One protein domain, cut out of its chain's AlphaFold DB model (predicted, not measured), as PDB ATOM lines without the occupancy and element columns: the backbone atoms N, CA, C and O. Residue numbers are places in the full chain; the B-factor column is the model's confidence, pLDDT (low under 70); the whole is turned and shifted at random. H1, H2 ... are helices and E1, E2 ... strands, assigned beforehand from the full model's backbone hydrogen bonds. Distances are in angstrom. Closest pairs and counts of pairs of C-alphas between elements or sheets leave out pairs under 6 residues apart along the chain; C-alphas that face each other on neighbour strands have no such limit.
ATOM      1  N   GLU A  70      19.080  13.021  90.727       94.56
ATOM      2  CA  GLU A  70      18.917  14.293  91.420       94.56
ATOM      3  C   GLU A  70      17.944  14.137  92.586       94.56
ATOM      4  O   GLU A  70      18.244  14.557  93.706       94.56
ATOM      5  N   LYS A  71      16.835  13.417  92.375       96.75
ATOM      6  CA  LYS A  71      15.902  13.080  93.462       96.75
ATOM      7  C   LYS A  71      16.589  12.266  94.552       96.75
ATOM      8  O   LYS A  71      16.401  12.534  95.737       96.75
ATOM      9  N   ILE A  72      17.433  11.305  94.163       97.50
ATOM     10  CA  ILE A  72      18.253  10.527  95.101       97.50
ATOM     11  C   ILE A  72      19.167  11.442  95.922       97.50
ATOM     12  O   ILE A  72      19.251  11.278  97.141       97.50
ATOM     13  N   ALA A  73      19.810  12.425  95.292       96.81
ATOM     14  CA  ALA A  73      20.674  13.380  95.976       96.81
ATOM     15  C   ALA A  73      19.903  14.254  96.982       96.81
ATOM     16  O   ALA A  73      20.347  14.412  98.120       96.81
ATOM     17  N   VAL A  74      18.723  14.762  96.609       96.88
ATOM     18  CA  VAL A  74      17.871  15.564  97.506       96.88
ATOM     19  C   VAL A  74      17.417  14.753  98.715       96.88
ATOM     20  O   VAL A  74      17.601  15.195  99.850       96.88
ATOM     21  N   MET A  75      16.892  13.540  98.504       97.81
ATOM     22  CA  MET A  75      16.494  12.662  99.611       97.81
ATOM     23  C   MET A  75      17.679  12.350 100.536       97.81
ATOM     24  O   MET A  75      17.547  12.317 101.762       97.81
ATOM     25  N   LEU A  76      18.862  12.124  99.959       97.38
ATOM     26  CA  LEU A  76      20.080  11.861 100.718       97.38
ATOM     27  C   LEU A  76      20.497  13.069 101.568       97.38
ATOM     28  O   LEU A  76      20.929  12.886 102.710       97.38
ATOM     29  N   PHE A  77      20.357  14.287 101.036       96.00
ATOM     30  CA  PHE A  77      20.623  15.511 101.783       96.00
ATOM     31  C   PHE A  77      19.645  15.670 102.952       96.00
ATOM     32  O   PHE A  77      20.103  15.834 104.080       96.00
ATOM     33  N   GLN A  78      18.336  15.501 102.722       95.56
ATOM     34  CA  GLN A  78      17.308  15.535 103.776       95.56
ATOM     35  C   GLN A  78      17.598  14.526 104.895       95.56
ATOM     36  O   GLN A  78      17.436  14.819 106.074       95.56
ATOM     37  N   MET A  79      18.111  13.340 104.556       96.12
ATOM     38  CA  MET A  79      18.548  12.376 105.567       96.12
ATOM     39  C   MET A  79      19.761  12.846 106.371       96.12
ATOM     40  O   MET A  79      19.907  12.526 107.555       96.12
ATOM     41  N   CYS A  80      20.696  13.523 105.712       93.56
ATOM     42  CA  CYS A  80      21.917  13.990 106.344       93.56
ATOM     43  C   CYS A  80      21.690  15.224 107.222       93.56
ATOM     44  O   CYS A  80      22.392  15.355 108.226       93.56
ATOM     45  N   TYR A  81      20.707  16.051 106.879       91.88
ATOM     46  CA  TYR A  81      20.350  17.292 107.558       91.88
ATOM     47  C   TYR A  81      18.819  17.380 107.697       91.88
ATOM     48  O   TYR A  81      18.170  18.123 106.968       91.88
ATOM     49  N   PRO A  82      18.211  16.581 108.596       91.31
ATOM     50  CA  PRO A  82      16.751  16.480 108.708       91.31
ATOM     51  C   PRO A  82      16.080  17.746 109.251       91.31
ATOM     52  O   PRO A  82      14.871  17.896 109.099       91.31
ATOM     53  N   ASP A  83      16.859  18.624 109.883       88.94
ATOM     54  CA  ASP A  83      16.385  19.874 110.473       88.94
ATOM     55  C   ASP A  83      16.598  21.086 109.538       88.94
ATOM     56  O   ASP A  83      16.166  22.188 109.874       88.94
ATOM     57  N   ASP A  84      17.246  20.899 108.377       86.44
ATOM     58  CA  ASP A  84      17.497  21.978 107.413       86.44
ATOM     59  C   ASP A  84      16.261  22.254 106.546       86.44
ATOM     60  O   ASP A  84      15.610  21.340 106.027       86.44
ATOM     61  N   ASP A  85      15.993  23.538 106.297       86.69
ATOM     62  CA  ASP A  85      15.011  23.977 105.308       86.69
ATOM     63  C   ASP A  85      15.694  24.256 103.962       86.69
ATOM     64  O   ASP A  85      16.065  25.384 103.629       86.69
ATOM     65  N   ILE A  86      15.834  23.201 103.155       87.00
ATOM     66  CA  ILE A  86      16.456  23.245 101.819       87.00
ATOM     67  C   ILE A  86      15.811  24.311 100.915       87.00
ATOM     68  O   ILE A  86      16.472  24.885 100.043       87.00
ATOM     69  N   MET A  87      14.522  24.616 101.105       81.75
ATOM     70  CA  MET A  87      13.837  25.625 100.298       81.75
ATOM     71  C   MET A  87      14.315  27.045 100.618       81.75
ATOM     72  O   MET A  87      14.278  27.892  99.726       81.75
ATOM     73  N   GLN A  88      14.881  27.288 101.800       80.38
ATOM     74  CA  GLN A  88      15.479  28.572 102.191       80.38
ATOM     75  C   GLN A  88      16.982  28.656 101.899       80.38
ATOM     76  O   GLN A  88      17.536  29.749 101.832       80.38
ATOM     77  N   GLU A  89      17.646  27.520 101.672       75.12
ATOM     78  CA  GLU A  89      19.085  27.479 101.396       75.12
ATOM     79  C   GLU A  89      19.437  28.205 100.092       75.12
ATOM     80  O   GLU A  89      19.044  27.796  98.991       75.12
ATOM     81  N   ILE A  90      20.200  29.291 100.210       71.00
ATOM     82  CA  ILE A  90      20.758  30.009  99.064       71.00
ATOM     83  C   ILE A  90      21.870  29.133  98.472       71.00
ATOM     84  O   ILE A  90      22.702  28.602  99.202       71.00
ATOM     85  N   ASN A  91      21.893  28.982  97.146       73.75
ATOM     86  CA  ASN A  91      22.893  28.194  96.406       73.75
ATOM     87  C   ASN A  91      22.863  26.685  96.666       73.75
ATOM     88  O   ASN A  91      23.848  25.994  96.395       73.75
ATOM     89  N   PHE A  92      21.741  26.157  97.159       83.00
ATOM     90  CA  PHE A  92      21.542  24.716  97.196       83.00
ATOM     91  C   PHE A  92      21.560  24.137  95.780       83.00
ATOM     92  O   PHE A  92      20.838  24.606  94.900       83.00
ATOM     93  N   GLY A  93      22.365  23.104  95.565       88.62
ATOM     94  CA  GLY A  93      22.511  22.487  94.261       88.62
ATOM     95  C   GLY A  93      23.144  21.109  94.311       88.62
ATOM     96  O   GLY A  93      23.556  20.605  95.359       88.62
ATOM     97  N   ILE A  94      23.212  20.510  93.128       89.12
ATOM     98  CA  ILE A  94      23.865  19.233  92.863       89.12
ATOM     99  C   ILE A  94      24.962  19.506  91.839       89.12
ATOM    100  O   ILE A  94      24.730  20.193  90.843       89.12
ATOM    101  N   TRP A  95      26.170  19.010  92.089       87.06
ATOM    102  CA  TRP A  95      27.297  19.195  91.176       87.06
ATOM    103  C   TRP A  95      28.210  17.977  91.149       87.06
ATOM    104  O   TRP A  95      28.248  17.162  92.075       87.06
ATOM    105  N   GLN A  96      28.978  17.881  90.068       85.56
ATOM    106  CA  GLN A  96      29.976  16.846  89.858       85.56
ATOM    107  C   GLN A  96      31.328  17.497  89.559       85.56
ATOM    108  O   GLN A  96      31.404  18.489  88.837       85.56
ATOM    109  N   ASN A  97      32.397  16.950  90.131       80.81
ATOM    110  CA  ASN A  97      33.777  17.281  89.772       80.81
ATOM    111  C   ASN A  97      34.665  16.032  89.914       80.81
ATOM    112  O   ASN A  97      34.159  14.942  90.190       80.81
ATOM    113  N   ASP A  98      35.981  16.185  89.765       75.25
ATOM    114  CA  ASP A  98      36.952  15.082  89.866       75.25
ATOM    115  C   ASP A  98      36.893  14.326  91.209       75.25
ATOM    116  O   ASP A  98      37.294  13.168  91.304       75.25
ATOM    117  N   GLY A  99      36.362  14.962  92.258       72.56
ATOM    118  CA  GLY A  99      36.137  14.371  93.577       72.56
ATOM    119  C   GLY A  99      34.838  13.566  93.717       72.56
ATOM    120  O   GLY A  99      34.604  13.003  94.788       72.56
ATOM    121  N   GLY A 100      33.990  13.504  92.685       82.62
ATOM    122  CA  GLY A 100      32.740  12.737  92.665       82.62
ATOM    123  C   GLY A 100      31.476  13.594  92.544       82.62
ATOM    124  O   GLY A 100      31.507  14.700  92.004       82.62
ATOM    125  N   ASN A 101      30.349  13.060  93.027       91.25
ATOM    126  CA  ASN A 101      29.061  13.762  93.040       91.25
ATOM    127  C   ASN A 101      28.803  14.376  94.413       91.25
ATOM    128  O   ASN A 101      29.135  13.774  95.442       91.25
ATOM    129  N   PHE A 102      28.176  15.547  94.425       90.75
ATOM    130  CA  PHE A 102      27.924  16.317  95.632       90.75
ATOM    131  C   PHE A 102      26.542  16.963  95.610       90.75
ATOM    132  O   PHE A 102      26.026  17.318  94.553       90.75
ATOM    133  N   VAL A 103      25.967  17.133  96.797       93.62
ATOM    134  CA  VAL A 103      24.725  17.878  97.024       93.62
ATOM    135  C   VAL A 103      24.862  18.748  98.269       93.62
ATOM    136  O   VAL A 103      25.445  18.313  99.272       93.62
ATOM    137  N   GLY A 104      24.364  19.981  98.204       90.19
ATOM    138  CA  GLY A 104      24.462  20.947  99.295       90.19
ATOM    139  C   GLY A 104      24.480  22.403  98.839       90.19
ATOM    140  O   GLY A 104      24.221  22.692  97.679       90.19
ATOM    141  N   ASN A 105      24.822  23.323  99.741       81.38
ATOM    142  CA  ASN A 105      24.861  24.772  99.471       81.38
ATOM    143  C   ASN A 105      26.280  25.321  99.184       81.38
ATOM    144  O   ASN A 105      26.504  26.530  99.166       81.38
ATOM    145  N   GLY A 106      27.274  24.439  99.027       69.12
ATOM    146  CA  GLY A 106      28.681  24.813  98.817       69.12
ATOM    147  C   GLY A 106      29.429  25.285 100.074       69.12
ATOM    148  O   GLY A 106      30.651  25.453 100.036       69.12
ATOM    149  N   GLY A 107      28.745  25.435 101.212       67.38
ATOM    150  CA  GLY A 107      29.350  25.773 102.496       67.38
ATOM    151  C   GLY A 107      30.223  24.642 103.069       67.38
ATOM    152  O   GLY A 107      30.059  23.470 102.734       67.38
ATOM    153  N   PRO A 108      31.168  24.934 103.980       63.31
ATOM    154  CA  PRO A 108      32.086  23.928 104.525       63.31
ATOM    155  C   PRO A 108      31.412  22.823 105.358       63.31
ATOM    156  O   PRO A 108      32.056  21.801 105.600       63.31
ATOM    157  N   VAL A 109      30.161  23.027 105.784       67.31
ATOM    158  CA  VAL A 109      29.415  22.160 106.714       67.31
ATOM    159  C   VAL A 109      28.161  21.512 106.120       67.31
ATOM    160  O   VAL A 109      27.646  20.587 106.731       67.31
ATOM    161  N   CYS A 110      27.713  21.919 104.928       75.62
ATOM    162  CA  CYS A 110      26.466  21.431 104.325       75.62
ATOM    163  C   CYS A 110      26.726  20.853 102.929       75.62
ATOM    164  O   CYS A 110      26.156  21.297 101.937       75.62
ATOM    165  N   ILE A 111      27.641  19.877 102.846       87.94
ATOM    166  CA  ILE A 111      27.938  19.128 101.614       87.94
ATOM    167  C   ILE A 111      27.906  17.632 101.913       87.94
ATOM    168  O   ILE A 111      28.547  17.154 102.859       87.94
ATOM    169  N   VAL A 112      27.195  16.883 101.075       92.44
ATOM    170  CA  VAL A 112      27.210  15.420 101.054       92.44
ATOM    171  C   VAL A 112      27.866  14.965  99.758       92.44
ATOM    172  O   VAL A 112      27.375  15.276  98.679       92.44
ATOM    173  N   SER A 113      28.967  14.221  99.862       93.00
ATOM    174  CA  SER A 113      29.535  13.474  98.738       93.00
ATOM    175  C   SER A 113      28.806  12.147  98.602       93.00
ATOM    176  O   SER A 113      28.532  11.507  99.623       93.00
ATOM    177  N   TYR A 114      28.494  11.719  97.379       95.69
ATOM    178  CA  TYR A 114      27.766  10.475  97.163       95.69
ATOM    179  C   TYR A 114      28.103   9.747  95.856       95.69
ATOM    180  O   TYR A 114      28.567  10.320  94.868       95.69
ATOM    181  N   GLN A 115      27.846   8.441  95.866       95.31
ATOM    182  CA  GLN A 115      27.976   7.532  94.733       95.31
ATOM    183  C   GLN A 115      26.787   6.570  94.734       95.31
ATOM    184  O   GLN A 115      26.468   5.974  95.764       95.31
ATOM    185  N   ILE A 116      26.129   6.434  93.586       94.38
ATOM    186  CA  ILE A 116      25.009   5.509  93.402       94.38
ATOM    187  C   ILE A 116      25.576   4.203  92.835       94.38
ATOM    188  O   ILE A 116      26.160   4.194  91.753       94.38
ATOM    189  N   GLU A 117      25.415   3.110  93.577       93.94
ATOM    190  CA  GLU A 117      25.914   1.769  93.264       93.94
ATOM    191  C   GLU A 117      24.740   0.781  93.216       93.94
ATOM    192  O   GLU A 117      24.362   0.163  94.218       93.94
ATOM    193  N   GLY A 118      24.131   0.652  92.035       92.38
ATOM    194  CA  GLY A 118      22.916  -0.142  91.856       92.38
ATOM    195  C   GLY A 118      21.798   0.355  92.775       92.38
ATOM    196  O   GLY A 118      21.397   1.511  92.698       92.38
ATOM    197  N   ASN A 119      21.337  -0.507  93.685       95.25
ATOM    198  CA  ASN A 119      20.258  -0.191  94.629       95.25
ATOM    199  C   ASN A 119      20.737   0.461  95.934       95.25
ATOM    200  O   ASN A 119      19.964   0.558  96.888       95.25
ATOM    201  N   ASN A 120      22.003   0.867  96.015       96.25
ATOM    202  CA  ASN A 120      22.579   1.486  97.200       96.25
ATOM    203  C   ASN A 120      23.210   2.836  96.869       96.25
ATOM    204  O   ASN A 120      23.673   3.078  95.760       96.25
ATOM    205  N   VAL A 121      23.281   3.697  97.876       96.81
ATOM    206  CA  VAL A 121      23.983   4.975  97.821       96.81
ATOM    207  C   VAL A 121      25.060   4.962  98.890       96.81
ATOM    208  O   VAL A 121      24.768   4.831 100.083       96.81
ATOM    209  N   LYS A 122      26.318   5.096  98.470       96.75
ATOM    210  CA  LYS A 122      27.422   5.424  99.370       96.75
ATOM    211  C   LYS A 122      27.457   6.929  99.548       96.75
ATOM    212  O   LYS A 122      27.421   7.655  98.563       96.75
ATOM    213  N   TYR A 123      27.544   7.402 100.783       95.69
ATOM    214  CA  TYR A 123      27.591   8.828 101.074       95.69
ATOM    215  C   TYR A 123      28.529   9.184 102.224       95.69
ATOM    216  O   TYR A 123      28.769   8.385 103.129       95.69
ATOM    217  N   SER A 124      29.034  10.413 102.214       92.88
ATOM    218  CA  SER A 124      29.819  10.981 103.302       92.88
ATOM    219  C   SER A 124      29.500  12.462 103.473       92.88
ATOM    220  O   SER A 124      29.445  13.215 102.502       92.88
ATOM    221  N   ARG A 125      29.276  12.888 104.720       89.94
ATOM    222  CA  ARG A 125      29.028  14.295 105.058       89.94
ATOM    223  C   ARG A 125      30.353  14.964 105.359       89.94
ATOM    224  O   ARG A 125      31.093  14.461 106.201       89.94
ATOM    225  N   LYS A 126      30.640  16.092 104.721       80.56
ATOM    226  CA  LYS A 126      31.863  16.843 105.003       80.56
ATOM    227  C   LYS A 126      31.875  17.277 106.474       80.56
ATOM    228  O   LYS A 126      30.955  17.946 106.927       80.56
ATOM    229  N   ALA A 127      32.921  16.910 107.210       67.31
ATOM    230  CA  ALA A 127      33.133  17.321 108.594       67.31
ATOM    231  C   ALA A 127      34.549  17.893 108.728       67.31
ATOM    232  O   ALA A 127      35.527  17.202 108.463       67.31
ATOM    233  N   ASN A 128      34.675  19.164 109.126       62.12
ATOM    234  CA  ASN A 128      35.962  19.816 109.413       62.12
ATOM    235  C   ASN A 128      37.050  19.558 108.346       62.12
ATOM    236  O   ASN A 128      38.092  18.972 108.628       62.12
ATOM    237  N   LYS A 129      36.796  20.004 107.106       65.56
ATOM    238  CA  LYS A 129      37.680  19.879 105.920       65.56
ATOM    239  C   LYS A 129      37.955  18.454 105.411       65.56
ATOM    240  O   LYS A 129      38.527  18.334 104.331       65.56
ATOM    241  N   HIS A 130      37.493  17.405 106.089       73.19
ATOM    242  CA  HIS A 130      37.656  16.019 105.650       73.19
ATOM    243  C   HIS A 130      36.308  15.317 105.455       73.19
ATOM    244  O   HIS A 130      35.299  15.670 106.067       73.19
ATOM    245  N   TYR A 131      36.287  14.314 104.581       75.06
ATOM    246  CA  TYR A 131      35.158  13.397 104.490       75.06
ATOM    247  C   TYR A 131      35.434  12.200 105.406       75.06
ATOM    248  O   TYR A 131      36.458  11.537 105.230       75.06
ATOM    249  N   PRO A 132      34.564  11.906 106.388       83.31
ATOM    250  CA  PRO A 132      34.627  10.646 107.111       83.31
ATOM    251  C   PRO A 132      34.413   9.463 106.145       83.31
ATOM    252  O   PRO A 132      33.979   9.664 105.003       83.31
ATOM    253  N   PRO A 133      34.672   8.219 106.587       89.12
ATOM    254  CA  PRO A 133      34.390   7.034 105.786       89.12
ATOM    255  C   PRO A 133      32.953   7.018 105.258       89.12
ATOM    256  O   PRO A 133      32.015   7.428 105.952       89.12
ATOM    257  N   PHE A 134      32.789   6.522 104.031       92.06
ATOM    258  CA  PHE A 134      31.480   6.396 103.405       92.06
ATOM    259  C   PHE A 134      30.563   5.484 104.226       92.06
ATOM    260  O   PHE A 134      30.948   4.400 104.666       92.06
ATOM    261  N   LYS A 135      29.323   5.932 104.400       95.56
ATOM    262  CA  LYS A 135      28.194   5.134 104.877       95.56
ATOM    263  C   LYS A 135      27.388   4.661 103.677       95.56
ATOM    264  O   LYS A 135      27.442   5.281 102.621       95.56
ATOM    265  N   THR A 136      26.608   3.602 103.847       97.12
ATOM    266  CA  THR A 136      25.739   3.071 102.790       97.12
ATOM    267  C   THR A 136      24.289   3.093 103.250       97.12
ATOM    268  O   THR A 136      24.003   2.788 104.406       97.12
ATOM    269  N   ILE A 137      23.383   3.451 102.344       97.12
ATOM    270  CA  ILE A 137      21.936   3.304 102.505       97.12
ATOM    271  C   ILE A 137      21.339   2.697 101.233       97.12
ATOM    272  O   ILE A 137      21.830   2.963 100.139       97.12
ATOM    273  N   SER A 138      20.294   1.881 101.367       96.75
ATOM    274  CA  SER A 138      19.566   1.361 100.203       96.75
ATOM    275  C   SER A 138      18.597   2.406  99.639       96.75
ATOM    276  O   SER A 138      18.028   3.196 100.393       96.75
ATOM    277  N   LEU A 139      18.358   2.391  98.325       96.19
ATOM    278  CA  LEU A 139      17.374   3.276  97.688       96.19
ATOM    279  C   LEU A 139      15.968   3.061  98.252       96.19
ATOM    280  O   LEU A 139      15.275   4.030  98.536       96.19
ATOM    281  N   ALA A 140      15.582   1.808  98.507       95.88
ATOM    282  CA  ALA A 140      14.284   1.487  99.098       95.88
ATOM    283  C   ALA A 140      14.099   2.134 100.483       95.88
ATOM    284  O   ALA A 140      13.041   2.686 100.779       95.88
ATOM    285  N   GLU A 141      15.135   2.108 101.328       95.88
ATOM    286  CA  GLU A 141      15.090   2.759 102.641       95.88
ATOM    287  C   GLU A 141      15.041   4.288 102.525       95.88
ATOM    288  O   GLU A 141      14.339   4.944 103.296       95.88
ATOM    289  N   LEU A 142      15.770   4.857 101.564       96.25
ATOM    290  CA  LEU A 142      15.784   6.296 101.324       96.25
ATOM    291  C   LEU A 142      14.408   6.792 100.845       96.25
ATOM    292  O   LEU A 142      13.857   7.732 101.417       96.25
ATOM    293  N   GLU A 143      13.807   6.097  99.879       95.50
ATOM    294  CA  GLU A 143      12.462   6.384  99.375       95.50
ATOM    295  C   GLU A 143      11.390   6.226 100.447       95.50
ATOM    296  O   GLU A 143      10.510   7.074 100.581       95.50
ATOM    297  N   GLN A 144      11.465   5.158 101.245       95.62
ATOM    298  CA  GLN A 144      10.510   4.931 102.323       95.62
ATOM    299  C   GLN A 144      10.481   6.107 103.308       95.62
ATOM    300  O   GLN A 144       9.428   6.423 103.859       95.62
ATOM    301  N   ARG A 145      11.627   6.752 103.542       95.44
ATOM    302  CA  ARG A 145      11.745   7.859 104.492       95.44
ATOM    303  C   ARG A 145      11.366   9.209 103.882       95.44
ATOM    304  O   ARG A 145      10.703   9.982 104.567       95.44
ATOM    305  N   TYR A 146      11.750   9.477 102.632       96.06
ATOM    306  CA  TYR A 146      11.730  10.832 102.053       96.06
ATOM    307  C   TYR A 146      10.958  10.965 100.734       96.06
ATOM    308  O   TYR A 146      10.923  12.048 100.162       96.06
ATOM    309  N   TYR A 147      10.330   9.896 100.237       95.75
ATOM    310  CA  TYR A 147       9.652   9.888  98.930       95.75
ATOM    311  C   TYR A 147       8.495   8.875  98.868       95.75
ATOM    312  O   TYR A 147       8.138   8.340  97.818       95.75
ATOM    313  N   SER A 148       7.903   8.565 100.022       94.75
ATOM    314  CA  SER A 148       6.876   7.527 100.154       94.75
ATOM    315  C   SER A 148       5.454   8.059  99.976       94.75
ATOM    316  O   SER A 148       4.571   7.309  99.547       94.75
ATOM    317  N   THR A 149       5.232   9.343 100.276       92.69
ATOM    318  CA  THR A 149       3.926  10.011 100.194       92.69
ATOM    319  C   THR A 149       3.889  11.051  99.068       92.69
ATOM    320  O   THR A 149       4.933  11.603  98.722       92.69
ATOM    321  N   PRO A 150       2.707  11.395  98.521       92.44
ATOM    322  CA  PRO A 150       2.594  12.443  97.502       92.44
ATOM    323  C   PRO A 150       3.174  13.797  97.934       92.44
ATOM    324  O   PRO A 150       3.768  14.495  97.122       92.44
ATOM    325  N   ALA A 151       3.047  14.153  99.217       91.50
ATOM    326  CA  ALA A 151       3.616  15.388  99.755       91.50
ATOM    327  C   ALA A 151       5.152  15.366  99.742       91.50
ATOM    328  O   ALA A 151       5.775  16.349  99.354       91.50
ATOM    329  N   GLN A 152       5.756  14.233 100.111       94.12
ATOM    330  CA  GLN A 152       7.206  14.039 100.048       94.12
ATOM    331  C   GLN A 152       7.724  14.080  98.607       94.12
ATOM    332  O   GLN A 152       8.716  14.746  98.332       94.12
ATOM    333  N   VAL A 153       7.017  13.423  97.681       90.88
ATOM    334  CA  VAL A 153       7.329  13.474  96.246       90.88
ATOM    335  C   VAL A 153       7.310  14.915  95.749       90.88
ATOM    336  O   VAL A 153       8.301  15.377  95.194       90.88
ATOM    337  N   LYS A 154       6.226  15.649  96.031       89.75
ATOM    338  CA  LYS A 154       6.101  17.055  95.642       89.75
ATOM    339  C   LYS A 154       7.218  17.910  96.239       89.75
ATOM    340  O   LYS A 154       7.784  18.725  95.528       89.75
ATOM    341  N   GLN A 155       7.559  17.722  97.513       90.56
ATOM    342  CA  GLN A 155       8.635  18.479  98.153       90.56
ATOM    343  C   GLN A 155       9.986  18.241  97.467       90.56
ATOM    344  O   GLN A 155      10.727  19.191  97.234       90.56
ATOM    345  N   VAL A 156      10.316  16.989  97.140       93.81
ATOM    346  CA  VAL A 156      11.547  16.668  96.405       93.81
ATOM    347  C   VAL A 156      11.519  17.291  95.011       93.81
ATOM    348  O   VAL A 156      12.498  17.920  94.619       93.81
ATOM    349  N   ASP A 157      10.401  17.184  94.296       88.69
ATOM    350  CA  ASP A 157      10.249  17.757  92.956       88.69
ATOM    351  C   ASP A 157      10.350  19.293  92.968       88.69
ATOM    352  O   ASP A 157      11.050  19.864  92.136       88.69
ATOM    353  N   ASP A 158       9.741  19.967  93.949       85.00
ATOM    354  CA  ASP A 158       9.839  21.421  94.127       85.00
ATOM    355  C   ASP A 158      11.297  21.858  94.386       85.00
ATOM    356  O   ASP A 158      11.742  22.882  93.863       85.00
ATOM    357  N   ILE A 159      12.069  21.075  95.154       87.69
ATOM    358  CA  ILE A 159      13.500  21.334  95.379       87.69
ATOM    359  C   ILE A 159      14.286  21.179  94.075       87.69
ATOM    360  O   ILE A 159      15.139  22.016  93.793       87.69
ATOM    361  N   ILE A 160      14.008  20.153  93.264       88.62
ATOM    362  CA  ILE A 160      14.657  19.981  91.955       88.62
ATOM    363  C   ILE A 160      14.356  21.166  91.040       88.62
ATOM    364  O   ILE A 160      15.278  21.757  90.478       88.62
ATOM    365  N   VAL A 161      13.090  21.586  90.968       83.56
ATOM    366  CA  VAL A 161      12.693  22.785  90.222       83.56
ATOM    367  C   VAL A 161      13.462  24.008  90.721       83.56
ATOM    368  O   VAL A 161      14.001  24.746  89.902       83.56
ATOM    369  N   LYS A 162      13.589  24.201  92.042       80.56
ATOM    370  CA  LYS A 162      14.394  25.286  92.623       80.56
ATOM    371  C   LYS A 162      15.868  25.183  92.225       80.56
ATOM    372  O   LYS A 162      16.451  26.206  91.886       80.56
ATOM    373  N   ILE A 163      16.482  23.999  92.268       81.69
ATOM    374  CA  ILE A 163      17.884  23.805  91.862       81.69
ATOM    375  C   ILE A 163      18.054  24.217  90.405       81.69
ATOM    376  O   ILE A 163      18.941  25.006  90.096       81.69
ATOM    377  N   HIS A 164      17.177  23.754  89.515       77.62
ATOM    378  CA  HIS A 164      17.250  24.104  88.099       77.62
ATOM    379  C   HIS A 164      16.941  25.582  87.862       77.62
ATOM    380  O   HIS A 164      17.614  26.205  87.056       77.62
ATOM    381  N   GLN A 165      16.006  26.194  88.590       67.56
ATOM    382  CA  GLN A 165      15.744  27.638  88.524       67.56
ATOM    383  C   GLN A 165      16.899  28.476  89.087       67.56
ATOM    384  O   GLN A 165      17.197  29.532  88.541       67.56
ATOM    385  N   GLY A 166      17.570  28.012  90.141       57.56
ATOM    386  CA  GLY A 166      18.755  28.635  90.734       57.56
ATOM    387  C   GLY A 166      20.044  28.378  89.950       57.56
ATOM    388  O   GLY A 166      21.007  29.113  90.118       57.56
ATOM    389  N   GLN A 167      20.069  27.366  89.079       49.00
ATOM    390  CA  GLN A 167      21.093  27.179  88.046       49.00
ATOM    391  C   GLN A 167      20.779  27.988  86.777       49.00
ATOM    392  O   GLN A 167      21.699  28.414  86.084       49.00
ATOM    393  N   LYS A 168      19.491  28.213  86.481       36.25
ATOM    394  CA  LYS A 168      18.995  29.037  85.363       36.25
ATOM    395  C   LYS A 168      18.981  30.537  85.683       36.25
ATOM    396  O   LYS A 168      19.053  31.347  84.767       36.25
ATOM    397  N   SER A 169      18.945  30.920  86.959       32.84
ATOM    398  CA  SER A 169      19.308  32.256  87.431       32.84
ATOM    399  C   SER A 169      20.798  32.254  87.752       32.84
ATOM    400  O   SER A 169      21.194  31.617  88.727       32.84
TER     401      SER A 169
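AT A GLANCE: This is residues 70 to 169 of the 249 residues of an uncharacterized protein of Pediococcus acidilactici (UniProt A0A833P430). A strongly twisted wall of five strands, E1 to E5, stands on one side of the helix H1, and H2 and H3 close round H1 on its other sides, so that H1 is the core of a ring made by the sheet and the two later helices. H2 follows E5 directly and packs on H1, while H3, the longest helix, packs on H1 with residues 156 to 160 and reaches the sheet at E1. The printed part has 100 residues with three named helices and five named strands, in the order H1 E1 E2 E3 E4 E5 H2 H3; the sheet runs E1 E2 E3 E4 E5, all antiparallel, and the class is mixed, helices and strands. The whole is compact and rounded, with a radius of gyration of the C-alphas of 12.9 A and spans of 34 by 32 by 24 A.

IN THESE COORDINATES: Begin with the sheet: find C-alpha 93 at (22.511, 22.487, 94.261), where E1, residues 93 to 97, begins. E2 is residues 100 to 104; E3, residues 111 to 117, is the longest strand at 19.4 A; E4, residues 120 to 125, covers 16.4 A; E5 is residues 135 to 138. Look back to C-alpha 70 at (18.917, 14.293, 91.420) for H1, residues 70 to 80, 15.2 A long. After E5 come H2, residues 139 to 146, 10.4 A, and H3, residues 150 to 168, 26.3 A, ending at C-alpha 168 at (18.995, 29.037, 85.363).

HOW THE PARTS SIT: The five strands form a meander, each the antiparallel neighbour of the one before, and each successive pair is a hairpin. Look for N 95 and O 102 at 3.0 A between E1 and E2, N 112 and O 103 at 2.9 A between E2 and E3, N 115 and O 122 at 2.8 A between E3 and E4, and N 121 and O 137 at 2.8 A between E4 and E5. H1 is on the sheet; the C-alphas of Ala 73 and Val 103, the closest of H1 and E2, are 6.1 A apart. H1 and H2 are on one face of the sheet, which gives two layers, helices on one face of a sheet. H2 touches H1 at a steep tilt of 66 degrees, the same way, with the C-alphas of Met 75 and Tyr 146 closest at 5.7 A. H3 touches H1 with residues 156 to 160 alone, closest at the C-alphas of Lys 71 and Val 156, 6.4 A, and their lines are only just about perpendicular at 71 degrees. H3 only grazes the sheet with residues 159 to 167; its closest C-alphas to E1 are those of Gly 93 and Ile 163, 5.4 A. H2 and H3 are close but not clearly touching, with the C-alphas of Tyr 146 and Gln 152 closest at 5.9 A. In H1, H2 and H3 every O i to N i+4 pair is within hydrogen-bond range.

THE WHOLE: The C-alphas farthest apart, those of Lys 129 and Pro 150, are 36.8 A from each other. The printed part has no cut; the link from H1 to E1, residues 81 to 92, is long. The mean pLDDT of the printed part is 86.0, and it is under 70 at residues 106 to 109, 127 to 129 and 165 to 169.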